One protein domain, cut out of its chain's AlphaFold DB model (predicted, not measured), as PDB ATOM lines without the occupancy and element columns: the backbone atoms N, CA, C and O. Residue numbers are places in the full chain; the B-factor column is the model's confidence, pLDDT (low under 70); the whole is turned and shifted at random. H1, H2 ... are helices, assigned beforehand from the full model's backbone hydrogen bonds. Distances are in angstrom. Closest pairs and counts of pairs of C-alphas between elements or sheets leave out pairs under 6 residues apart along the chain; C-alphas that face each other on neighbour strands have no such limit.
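What this domain is: This is residues 53 to 137 of the 161 residues of an uncharacterized protein of Zhongshania aliphaticivorans (UniProt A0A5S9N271). Two long helices, H1 and H4, run side by side in opposite directions, and a short helical hairpin, H2 and H3, packs on part of H1. H4 touches H1 alone, while H1 touches the other three helices. The printed part has 85 residues with four named helices, in the order H1, H2, H3, H4, and no named strand; its class is all helix. It is compact, with a radius of gyration of the C-alphas of 12.9 A, and spans 36 by 26 by 18 A.

How they stand to each other: Begin with H1, residues 53 to 76, the hub, touching three helices. Then look for H4, residues 114 to 137: H1 and H4 touch at a shallow tilt of 10 degrees, opposite ways, and their closest C-alphas, those of Leu 70 and Ser 120, are 6.3 A apart. Next find H3, residues 96 to 107, which touches H1 at residues 60 to 67 alone, closest at the C-alphas of Ala 60 and Thr 96, 6.3 A. H1 and H3 run the same way at a shallow tilt of 34 degrees, only just short of steep. H2, residues 82 to 92, forms a hairpin with H3; they touch at a shallow tilt of 23 degrees, opposite ways, with the closest C-alphas, Leu 87 and Ala 102, 5.1 A apart. H1 and H2, also a hairpin, only just touch, with 3 pairs of C-alphas within 8 A, at residues 64 to 71 of H1 alone; the closest are Leu 71 and Leu 84, 7.1 A, at a steep tilt of 38 degrees, opposite ways. H1, H2 and H3 make an up and down bundle, each helix running against the one before it. H3 and H4 are close but not clearly touching, their closest C-alphas being Met 107 and Ser 120, 7.7 A; H2 and H4 are apart. In H1, H2, H3 and H4 every O i to N i+4 pair is within hydrogen-bond range.

Where its parts are: Find C-alpha 53 at (214.776, 183.352, 257.429); from there H1 runs 34.6 A to C-alpha 76 at (209.636, 187.231, 223.460). H4 runs 34.5 A, ending at C-alpha 137 at (214.451, 199.065, 255.742). H2 measures 15.4 A from C-alpha 82 to 92, and H3 16.6 A from C-alpha 96 to 107.

The domain as a whole: The two C-alphas farthest apart, Arg 53 and Ser 113, are 38.4 A from each other, while the first and last printed, Arg 53 and Ser 137, are 15.8 A apart. The printed part has no cut. The links H1 to H2 and H2 to H3 are tight, H3 to H4 is short, and there is no long link. The mean pLDDT of the printed part is 92.4, and no printed residue is under 70.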
ATOM      1  N   ARG A  53     215.311 184.280 258.431       93.62
ATOM      2  CA  ARG A  53     214.776 183.352 257.429       93.62
ATOM      3  C   ARG A  53     213.701 184.008 256.565       93.62
ATOM      4  O   ARG A  53     213.763 183.873 255.352       93.62
ATOM      5  N   GLU A  54     212.784 184.764 257.168       94.56
ATOM      6  CA  GLU A  54     211.761 185.513 256.426       94.56
ATOM      7  C   GLU A  54     212.403 186.500 255.444       94.56
ATOM      8  O   GLU A  54     211.968 186.602 254.298       94.56
ATOM      9  N   LEU A  55     213.474 187.188 255.856       94.88
ATOM     10  CA  LEU A  55     214.224 188.084 254.975       94.88
ATOM     11  C   LEU A  55     214.898 187.333 253.817       94.88
ATOM     12  O   LEU A  55     214.900 187.819 252.683       94.88
ATOM     13  N   VAL A  56     215.494 186.169 254.088       93.62
ATOM     14  CA  VAL A  56     216.106 185.324 253.050       93.62
ATOM     15  C   VAL A  56     215.050 184.871 252.044       93.62
ATOM     16  O   VAL A  56     215.255 185.039 250.841       93.62
ATOM     17  N   ASP A  57     213.905 184.384 252.518       93.31
ATOM     18  CA  ASP A  57     212.806 183.919 251.671       93.31
ATOM     19  C   ASP A  57     212.189 185.075 250.866       93.31
ATOM     20  O   ASP A  57     211.891 184.933 249.678       93.31
ATOM     21  N   TYR A  58     212.041 186.253 251.476       93.69
ATOM     22  CA  TYR A  58     211.618 187.476 250.792       93.69
ATOM     23  C   TYR A  58     212.577 187.834 249.645       93.69
ATOM     24  O   TYR A  58     212.152 187.961 248.495       93.69
ATOM     25  N   ASN A  59     213.883 187.919 249.914       94.31
ATOM     26  CA  ASN A  59     214.879 188.238 248.885       94.31
ATOM     27  C   ASN A  59     214.930 187.184 247.769       94.31
ATOM     28  O   ASN A  59     215.015 187.541 246.593       94.31
ATOM     29  N   ALA A  60     214.832 185.900 248.122       94.00
ATOM     30  CA  ALA A  60     214.789 184.805 247.160       94.00
ATOM     31  C   ALA A  60     213.616 184.958 246.183       94.00
ATOM     32  O   ALA A  60     213.806 184.860 244.971       94.00
ATOM     33  N   ARG A  61     212.415 185.271 246.684       93.44
ATOM     34  CA  ARG A  61     211.228 185.482 245.841       93.44
ATOM     35  C   ARG A  61     211.398 186.645 244.872       93.44
ATOM     36  O   ARG A  61     211.048 186.506 243.703       93.44
ATOM     37  N   HIS A  62     211.984 187.757 245.314       93.94
ATOM     38  CA  HIS A  62     212.243 188.896 244.431       93.94
ATOM     39  C   HIS A  62     213.296 188.600 243.362       93.94
ATOM     40  O   HIS A  62     213.130 189.014 242.214       93.94
ATOM     41  N   LEU A  63     214.344 187.849 243.708       95.62
ATOM     42  CA  LEU A  63     215.340 187.391 242.742       95.62
ATOM     43  C   LEU A  63     214.709 186.471 241.687       95.62
ATOM     44  O   LEU A  63     214.918 186.670 240.492       95.62
ATOM     45  N   ILE A  64     213.899 185.501 242.122       95.94
ATOM     46  CA  ILE A  64     213.184 184.581 241.230       95.94
ATOM     47  C   ILE A  64     212.205 185.342 240.334       95.94
ATOM     48  O   ILE A  64     212.196 185.112 239.131       95.94
ATOM     49  N   ALA A  65     211.447 186.301 240.869       95.19
ATOM     50  CA  ALA A  65     210.547 187.132 240.071       95.19
ATOM     51  C   ALA A  65     211.301 187.951 239.008       95.19
ATOM     52  O   ALA A  65     210.836 188.076 237.875       95.19
ATOM     53  N   CYS A  66     212.481 188.485 239.345       95.69
ATOM     54  CA  CYS A  66     213.348 189.151 238.372       95.69
ATOM     55  C   CYS A  66     213.819 188.177 237.281       95.69
ATOM     56  O   CYS A  66     213.772 188.517 236.099       95.69
ATOM     57  N   ALA A  67     214.229 186.964 237.664       95.94
ATOM     58  CA  ALA A  67     214.651 185.925 236.730       95.94
ATOM     59  C   ALA A  67     213.531 185.484 235.784       95.94
ATOM     60  O   ALA A  67     213.759 185.409 234.581       95.94
ATOM     61  N   THR A  68     212.317 185.277 236.299       96.06
ATOM     62  CA  THR A  68     211.136 184.958 235.487       96.06
ATOM     63  C   THR A  68     210.888 186.035 234.436       96.06
ATOM     64  O   THR A  68     210.828 185.725 233.254       96.06
ATOM     65  N   ARG A  69     210.851 187.314 234.835       95.44
ATOM     66  CA  ARG A  69     210.620 188.426 233.893       95.44
ATOM     67  C   ARG A  69     211.701 188.518 232.816       95.44
ATOM     68  O   ARG A  69     211.410 188.912 231.691       95.44
ATOM     69  N   LEU A  70     212.946 188.183 233.155       93.62
ATOM     70  CA  LEU A  70     214.042 188.183 232.191       93.62
ATOM     71  C   LEU A  70     213.954 187.002 231.214       93.62
ATOM     72  O   LEU A  70     214.260 187.176 230.035       93.62
ATOM     73  N   LEU A  71     213.516 185.828 231.679       93.38
ATOM     74  CA  LEU A  71     213.224 184.688 230.808       93.38
ATOM     75  C   LEU A  71     212.078 185.008 229.843       93.38
ATOM     76  O   LEU A  71     212.238 184.776 228.649       93.38
ATOM     77  N   ASP A  72     210.988 185.606 230.331       93.88
ATOM     78  CA  ASP A  72     209.853 186.018 229.493       93.88
ATOM     79  C   ASP A  72     210.299 187.005 228.401       93.88
ATOM     80  O   ASP A  72     209.934 186.873 227.231       93.88
ATOM     81  N   LEU A  73     211.144 187.977 228.766       93.06
ATOM     82  CA  LEU A  73     211.731 188.920 227.815       93.06
ATOM     83  C   LEU A  73     212.590 188.192 226.770       93.06
ATOM     84  O   LEU A  73     212.433 188.430 225.572       93.06
ATOM     85  N   ALA A  74     213.465 187.284 227.204       91.25
ATOM     86  CA  ALA A  74     214.330 186.524 226.307       91.25
ATOM     87  C   ALA A  74     213.529 185.643 225.335       91.25
ATOM     88  O   ALA A  74     213.865 185.566 224.154       91.25
ATOM     89  N   GLU A  75     212.445 185.024 225.806       89.81
ATOM     90  CA  GLU A  75     211.531 184.237 224.976       89.81
ATOM     91  C   GLU A  75     210.787 185.108 223.960       89.81
ATOM     92  O   GLU A  75     210.697 184.732 222.790       89.81
ATOM     93  N   SER A  76     210.325 186.296 224.363       89.19
ATOM     94  CA  SER A  76     209.636 187.231 223.460       89.19
ATOM     95  C   SER A  76     210.514 187.702 222.294       89.19
ATOM     96  O   SER A  76     210.014 187.951 221.197       89.19
ATOM     97  N   GLU A  77     211.831 187.751 222.504       88.06
ATOM     98  CA  GLU A  77     212.826 188.089 221.485       88.06
ATOM     99  C   GLU A  77     213.438 186.858 220.798       88.06
ATOM    100  O   GLU A  77     214.369 186.983 220.004       88.06
ATOM    101  N   SER A  78     212.908 185.658 221.071       86.56
ATOM    102  CA  SER A  78     213.397 184.385 220.523       86.56
ATOM    103  C   SER A  78     214.891 184.138 220.778       86.56
ATOM    104  O   SER A  78     215.566 183.476 219.986       86.56
ATOM    105  N   LEU A  79     215.420 184.652 221.892       85.00
ATOM    106  CA  LEU A  79     216.792 184.391 222.301       85.00
ATOM    107  C   LEU A  79     216.921 182.931 222.731       85.00
ATOM    108  O   LEU A  79     216.218 182.449 223.621       85.00
ATOM    109  N   ASN A  80     217.855 182.224 222.103       78.12
ATOM    110  CA  ASN A  80     218.181 180.849 222.442       78.12
ATOM    111  C   ASN A  80     219.677 180.760 222.747       78.12
ATOM    112  O   ASN A  80     220.505 180.661 221.845       78.12
ATOM    113  N   ASP A  81     220.015 180.855 224.031       80.94
ATOM    114  CA  ASP A  81     221.385 180.867 224.538       80.94
ATOM    115  C   ASP A  81     221.531 179.833 225.661       80.94
ATOM    116  O   ASP A  81     220.623 179.655 226.478       80.94
ATOM    117  N   GLY A  82     222.690 179.172 225.738       85.00
ATOM    118  CA  GLY A  82     222.989 178.210 226.805       85.00
ATOM    119  C   GLY A  82     222.831 178.799 228.214       85.00
ATOM    120  O   GLY A  82     222.401 178.100 229.125       85.00
ATOM    121  N   LYS A  83     223.047 180.108 228.388       88.50
ATOM    122  CA  LYS A  83     222.849 180.808 229.667       88.50
ATOM    123  C   LYS A  83     221.381 180.852 230.097       88.50
ATOM    124  O   LYS A  83     221.099 180.829 231.291       88.50
ATOM    125  N   LEU A  84     220.436 180.876 229.151       91.00
ATOM    126  CA  LEU A  84     219.005 180.779 229.463       91.00
ATOM    127  C   LEU A  84     218.639 179.370 229.945       91.00
ATOM    128  O   LEU A  84     217.749 179.217 230.778       91.00
ATOM    129  N   ILE A  85     219.323 178.339 229.441       92.00
ATOM    130  CA  ILE A  85     219.171 176.961 229.928       92.00
ATOM    131  C   ILE A  85     219.700 176.862 231.361       92.00
ATOM    132  O   ILE A  85     218.993 176.352 232.230       92.00
ATOM    133  N   ASP A  86     220.886 177.416 231.626       93.25
ATOM    134  CA  ASP A  86     221.483 177.443 232.966       93.25
ATOM    135  C   ASP A  86     220.583 178.175 233.975       93.25
ATOM    136  O   ASP A  86     220.366 177.683 235.084       93.25
ATOM    137  N   LEU A  87     220.003 179.318 233.582       94.62
ATOM    138  CA  LEU A  87     219.073 180.072 234.424       94.62
ATOM    139  C   LEU A  87     217.809 179.261 234.744       94.62
ATOM    140  O   LEU A  87     217.433 179.152 235.912       94.62
ATOM    141  N   ARG A  88     217.185 178.633 233.737       95.00
ATOM    142  CA  ARG A  88     216.015 177.760 233.946       95.00
ATOM    143  C   ARG A  88     216.344 176.580 234.861       95.00
ATOM    144  O   ARG A  88     215.559 176.265 235.752       95.00
ATOM    145  N   ALA A  89     217.504 175.951 234.675       95.50
ATOM    146  CA  ALA A  89     217.950 174.840 235.510       95.50
ATOM    147  C   ALA A  89     218.171 175.270 236.970       95.50
ATOM    148  O   ALA A  89     217.742 174.571 237.889       95.50
ATOM    149  N   ALA A  90     218.783 176.437 237.196       96.25
ATOM    150  CA  ALA A  90     218.977 176.994 238.532       96.25
ATOM    151  C   ALA A  90     217.644 177.310 239.230       96.25
ATOM    152  O   ALA A  90     217.469 176.978 240.405       96.25
ATOM    153  N   MET A  91     216.687 177.891 238.498       95.94
ATOM    154  CA  MET A  91     215.342 178.168 239.009       95.94
ATOM    155  C   MET A  91     214.583 176.882 239.349       95.94
ATOM    156  O   MET A  91     213.996 176.792 240.423       95.94
ATOM    157  N   ALA A  92     214.633 175.864 238.484       95.69
ATOM    158  CA  ALA A  92     213.990 174.572 238.732       95.69
ATOM    159  C   ALA A  92     214.574 173.843 239.956       95.69
ATOM    160  O   ALA A  92     213.852 173.144 240.664       95.69
ATOM    161  N   ALA A  93     215.868 174.030 240.228       95.94
ATOM    162  CA  ALA A  93     216.535 173.504 241.416       95.94
ATOM    163  C   ALA A  93     216.277 174.332 242.693       95.94
ATOM    164  O   ALA A  93     216.729 173.932 243.765       95.94
ATOM    165  N   ASN A  94     215.587 175.474 242.587       93.00
ATOM    166  CA  ASN A  94     215.403 176.456 243.660       93.00
ATOM    167  C   ASN A  94     216.734 176.893 244.318       93.00
ATOM    168  O   ASN A  94     216.807 177.132 245.523       93.00
ATOM    169  N   ASP A  95     217.805 176.968 243.521       95.88
ATOM    170  CA  ASP A  95     219.159 177.310 243.968       95.88
ATOM    171  C   ASP A  95     219.417 178.803 243.721       95.88
ATOM    172  O   ASP A  95     219.867 179.214 242.650       95.88
ATOM    173  N   THR A  96     219.089 179.634 244.711       94.88
ATOM    174  CA  THR A  96     219.130 181.104 244.599       94.88
ATOM    175  C   THR A  96     220.521 181.647 244.277       94.88
ATOM    176  O   THR A  96     220.637 182.616 243.526       94.88
ATOM    177  N   ALA A  97     221.580 181.003 244.774       95.06
ATOM    178  CA  ALA A  97     222.953 181.377 244.455       95.06
ATOM    179  C   ALA A  97     223.260 181.137 242.970       95.06
ATOM    180  O   ALA A  97     223.814 182.012 242.299       95.06
ATOM    181  N   LYS A  98     222.845 179.985 242.425       96.62
ATOM    182  CA  LYS A  98     222.987 179.717 240.987       96.62
ATOM    183  C   LYS A  98     222.099 180.611 240.131       96.62
ATOM    184  O   LYS A  98     222.530 180.994 239.048       96.62
ATOM    185  N   VAL A  99     220.905 180.974 240.601       96.56
ATOM    186  CA  VAL A  99     220.032 181.926 239.893       96.56
ATOM    187  C   VAL A  99     220.715 183.286 239.772       96.56
ATOM    188  O   VAL A  99     220.803 183.815 238.667       96.56
ATOM    189  N   ALA A 100     221.253 183.828 240.871       94.12
ATOM    190  CA  ALA A 100     221.979 185.099 240.852       94.12
ATOM    191  C   ALA A 100     223.172 185.054 239.885       94.12
ATOM    192  O   ALA A 100     223.323 185.929 239.034       94.12
ATOM    193  N   PHE A 101     223.968 183.985 239.947       94.69
ATOM    194  CA  PHE A 101     225.117 183.811 239.062       94.69
ATOM    195  C   PHE A 101     224.723 183.686 237.579       94.69
ATOM    196  O   PHE A 101     225.358 184.280 236.706       94.69
ATOM    197  N   ALA A 102     223.670 182.925 237.268       94.19
ATOM    198  CA  ALA A 102     223.182 182.771 235.901       94.19
ATOM    199  C   ALA A 102     222.619 184.090 235.341       94.19
ATOM    200  O   ALA A 102     222.871 184.412 234.179       94.19
ATOM    201  N   LEU A 103     221.930 184.880 236.174       92.06
ATOM    202  CA  LEU A 103     221.460 186.224 235.827       92.06
ATOM    203  C   LEU A 103     222.613 187.156 235.448       92.06
ATOM    204  O   LEU A 103     222.584 187.752 234.374       92.06
ATOM    205  N   GLU A 104     223.647 187.255 236.286       90.69
ATOM    206  CA  GLU A 104     224.818 188.095 236.000       90.69
ATOM    207  C   GLU A 104     225.483 187.712 234.672       90.69
ATOM    208  O   GLU A 104     225.831 188.574 233.862       90.69
ATOM    209  N   ARG A 105     225.604 186.409 234.400       90.19
ATOM    210  CA  ARG A 105     226.183 185.910 233.146       90.19
ATOM    211  C   ARG A 105     225.327 186.215 231.927       90.19
ATOM    212  O   ARG A 105     225.885 186.507 230.870       90.19
ATOM    213  N   LEU A 106     224.006 186.125 232.052       88.00
ATOM    214  CA  LEU A 106     223.087 186.487 230.976       88.00
ATOM    215  C   LEU A 106     223.208 187.978 230.638       88.00
ATOM    216  O   LEU A 106     223.252 188.344 229.469       88.00
ATOM    217  N   MET A 107     223.366 188.828 231.652       86.31
ATOM    218  CA  MET A 107     223.543 190.270 231.465       86.31
ATOM    219  C   MET A 107     224.888 190.675 230.882       86.31
ATOM    220  O   MET A 107     224.990 191.719 230.244       86.31
ATOM    221  N   ALA A 108     225.919 189.855 231.070       87.25
ATOM    222  CA  ALA A 108     227.216 190.065 230.442       87.25
ATOM    223  C   ALA A 108     227.209 189.770 228.927       87.25
ATOM    224  O   ALA A 108     228.238 189.912 228.266       87.25
ATOM    225  N   GLN A 109     226.082 189.326 228.357       83.12
ATOM    226  CA  GLN A 109     225.986 189.006 226.941       83.12
ATOM    227  C   GLN A 109     225.899 190.268 226.076       83.12
ATOM    228  O   GLN A 109     224.973 191.066 226.181       83.12
ATOM    229  N   CYS A 110     226.863 190.421 225.167       75.81
ATOM    230  CA  CYS A 110     226.918 191.562 224.251       75.81
ATOM    231  C   CYS A 110     226.191 191.309 222.919       75.81
ATOM    232  O   CYS A 110     225.718 192.264 222.297       75.81
ATOM    233  N   ASP A 111     226.112 190.042 222.498       85.44
ATOM    234  CA  ASP A 111     225.481 189.600 221.248       85.44
ATOM    235  C   ASP A 111     223.989 189.309 221.466       85.44
ATOM    236  O   ASP A 111     223.542 188.165 221.532       85.44
ATOM    237  N   VAL A 112     223.246 190.384 221.719       88.25
ATOM    238  CA  VAL A 112     221.788 190.432 221.890       88.25
ATOM    239  C   VAL A 112     221.283 191.756 221.322       88.25
ATOM    240  O   VAL A 112     222.063 192.700 221.136       88.25
ATOM    241  N   SER A 113     219.980 191.833 221.059       90.69
ATOM    242  CA  SER A 113     219.359 193.037 220.514       90.69
ATOM    243  C   SER A 113     219.516 194.239 221.460       90.69
ATOM    244  O   SER A 113     219.624 194.100 222.683       90.69
ATOM    245  N   ASP A 114     219.493 195.451 220.903       91.62
ATOM    246  CA  ASP A 114     219.490 196.675 221.713       91.62
ATOM    247  C   ASP A 114     218.202 196.818 222.541       91.62
ATOM    248  O   ASP A 114     218.228 197.391 223.634       91.62
ATOM    249  N   GLY A 115     217.089 196.256 222.051       91.44
ATOM    250  CA  GLY A 115     215.829 196.157 222.790       91.44
ATOM    251  C   GLY A 115     216.009 195.346 224.069       91.44
ATOM    252  O   GLY A 115     215.760 195.866 225.160       91.44
ATOM    253  N   PHE A 116     216.574 194.145 223.946       91.69
ATOM    254  CA  PHE A 116     216.840 193.264 225.076       91.69
ATOM    255  C   PHE A 116     217.741 193.942 226.099       91.69
ATOM    256  O   PHE A 116     217.421 193.952 227.286       91.69
ATOM    257  N   LYS A 117     218.845 194.566 225.659       92.25
ATOM    258  CA  LYS A 117     219.777 195.282 226.550       92.25
ATOM    259  C   LYS A 117     219.068 196.359 227.358       92.25
ATOM    260  O   LYS A 117     219.293 196.469 228.563       92.25
ATOM    261  N   ARG A 118     218.212 197.152 226.711       93.00
ATOM    262  CA  ARG A 118     217.473 198.233 227.368       93.00
ATOM    263  C   ARG A 118     216.471 197.684 228.379       93.00
ATOM    264  O   ARG A 118     216.504 198.094 229.537       93.00
ATOM    265  N   GLU A 119     215.604 196.766 227.961       94.12
ATOM    266  CA  GLU A 119     214.529 196.251 228.816       94.12
ATOM    267  C   GLU A 119     215.078 195.410 229.981       94.12
ATOM    268  O   GLU A 119     214.687 195.617 231.129       94.12
ATOM    269  N   SER A 120     216.062 194.538 229.735       93.38
ATOM    270  CA  SER A 120     216.727 193.757 230.793       93.38
ATOM    271  C   SER A 120     217.433 194.649 231.822       93.38
ATOM    272  O   SER A 120     217.335 194.411 233.028       93.38
ATOM    273  N   SER A 121     218.071 195.734 231.373       93.38
ATOM    274  CA  SER A 121     218.686 196.726 232.264       93.38
ATOM    275  C   SER A 121     217.644 197.434 233.133       93.38
ATOM    276  O   SER A 121     217.870 197.633 234.327       93.38
ATOM    277  N   VAL A 122     216.480 197.787 232.572       95.00
ATOM    278  CA  VAL A 122     215.363 198.368 233.340       95.00
ATOM    279  C   VAL A 122     214.870 197.391 234.408       95.00
ATOM    280  O   VAL A 122     214.706 197.797 235.561       95.00
ATOM    281  N   LEU A 123     214.684 196.113 234.059       94.56
ATOM    282  CA  LEU A 123     214.270 195.065 234.999       94.56
ATOM    283  C   LEU A 123     215.236 194.948 236.184       94.56
ATOM    284  O   LEU A 123     214.805 194.938 237.340       94.56
ATOM    285  N   LEU A 124     216.541 194.932 235.917       92.75
ATOM    286  CA  LEU A 124     217.546 194.808 236.970       92.75
ATOM    287  C   LEU A 124     217.699 196.054 237.817       92.75
ATOM    288  O   LEU A 124     217.878 195.940 239.025       92.75
ATOM    289  N   ILE A 125     217.597 197.244 237.227       94.75
ATOM    290  CA  ILE A 125     217.604 198.486 238.002       94.75
ATOM    291  C   ILE A 125     216.393 198.523 238.941       94.75
ATOM    292  O   ILE A 125     216.528 198.946 240.090       94.75
ATOM    293  N   GLN A 126     215.218 198.069 238.491       94.62
ATOM    294  CA  GLN A 126     214.035 197.952 239.350       94.62
ATOM    295  C   GLN A 126     214.274 196.971 240.505       94.62
ATOM    296  O   GLN A 126     214.045 197.334 241.660       94.62
ATOM    297  N   TYR A 127     214.800 195.778 240.213       94.81
ATOM    298  CA  TYR A 127     215.169 194.796 241.236       94.81
ATOM    299  C   TYR A 127     216.196 195.360 242.231       94.81
ATOM    300  O   TYR A 127     215.985 195.298 243.440       94.81
ATOM    301  N   ALA A 128     217.268 195.987 241.745       94.25
ATOM    302  CA  ALA A 128     218.317 196.568 242.578       94.25
ATOM    303  C   ALA A 128     217.785 197.688 243.483       94.25
ATOM    304  O   ALA A 128     218.160 197.768 244.653       94.25
ATOM    305  N   ARG A 129     216.868 198.529 242.980       93.94
ATOM    306  CA  ARG A 129     216.184 199.545 243.798       93.94
ATOM    307  C   ARG A 129     215.375 198.901 244.917       93.94
ATOM    308  O   ARG A 129     215.498 199.321 246.064       93.94
ATOM    309  N   GLN A 130     214.592 197.870 244.608       92.12
ATOM    310  CA  GLN A 130     213.802 197.158 245.609       92.12
ATOM    311  C   GLN A 130     214.685 196.463 246.654       92.12
ATOM    312  O   GLN A 130     214.432 196.581 247.855       92.12
ATOM    313  N   HIS A 131     215.749 195.787 246.221       93.69
ATOM    314  CA  HIS A 131     216.695 195.131 247.119       93.69
ATOM    315  C   HIS A 131     217.417 196.149 248.019       93.69
ATOM    316  O   HIS A 131     217.559 195.930 249.221       93.69
ATOM    317  N   SER A 132     217.775 197.317 247.477       94.44
ATOM    318  CA  SER A 132     218.347 198.420 248.254       94.44
ATOM    319  C   SER A 132     217.379 198.946 249.318       94.44
ATOM    320  O   SER A 132     217.769 199.080 250.476       94.44
ATOM    321  N   VAL A 133     216.109 199.189 248.969       93.19
ATOM    322  CA  VAL A 133     215.081 199.614 249.940       93.19
ATOM    323  C   VAL A 133     214.876 198.556 251.020       93.19
ATOM    324  O   VAL A 133     214.752 198.907 252.189       93.19
ATOM    325  N   THR A 134     214.904 197.273 250.656       94.62
ATOM    326  CA  THR A 134     214.792 196.149 251.598       94.62
ATOM    327  C   THR A 134     215.943 196.164 252.605       94.62
ATOM    328  O   THR A 134     215.700 196.154 253.810       94.62
ATOM    329  N   GLY A 135     217.190 196.267 252.133       94.31
ATOM    330  CA  GLY A 135     218.367 196.338 253.003       94.31
ATOM    331  C   GLY A 135     218.359 197.568 253.914       94.31
ATOM    332  O   GLY A 135     218.614 197.453 255.111       94.31
ATOM    333  N   ARG A 136     217.990 198.737 253.381       95.81
ATOM    334  CA  ARG A 136     217.846 199.972 254.171       95.81
ATOM    335  C   ARG A 136     216.748 199.847 255.230       95.81
ATOM    336  O   ARG A 136     216.959 200.204 256.384       95.81
ATOM    337  N   SER A 137     215.601 199.283 254.856       95.44
ATOM    338  CA  SER A 137     214.451 199.065 255.742       95.44
ATOM    339  C   SER A 137     214.772 198.078 256.868       95.44
ATOM    340  O   SER A 137     214.414 198.327 258.019       95.44
TER     341      SER A 137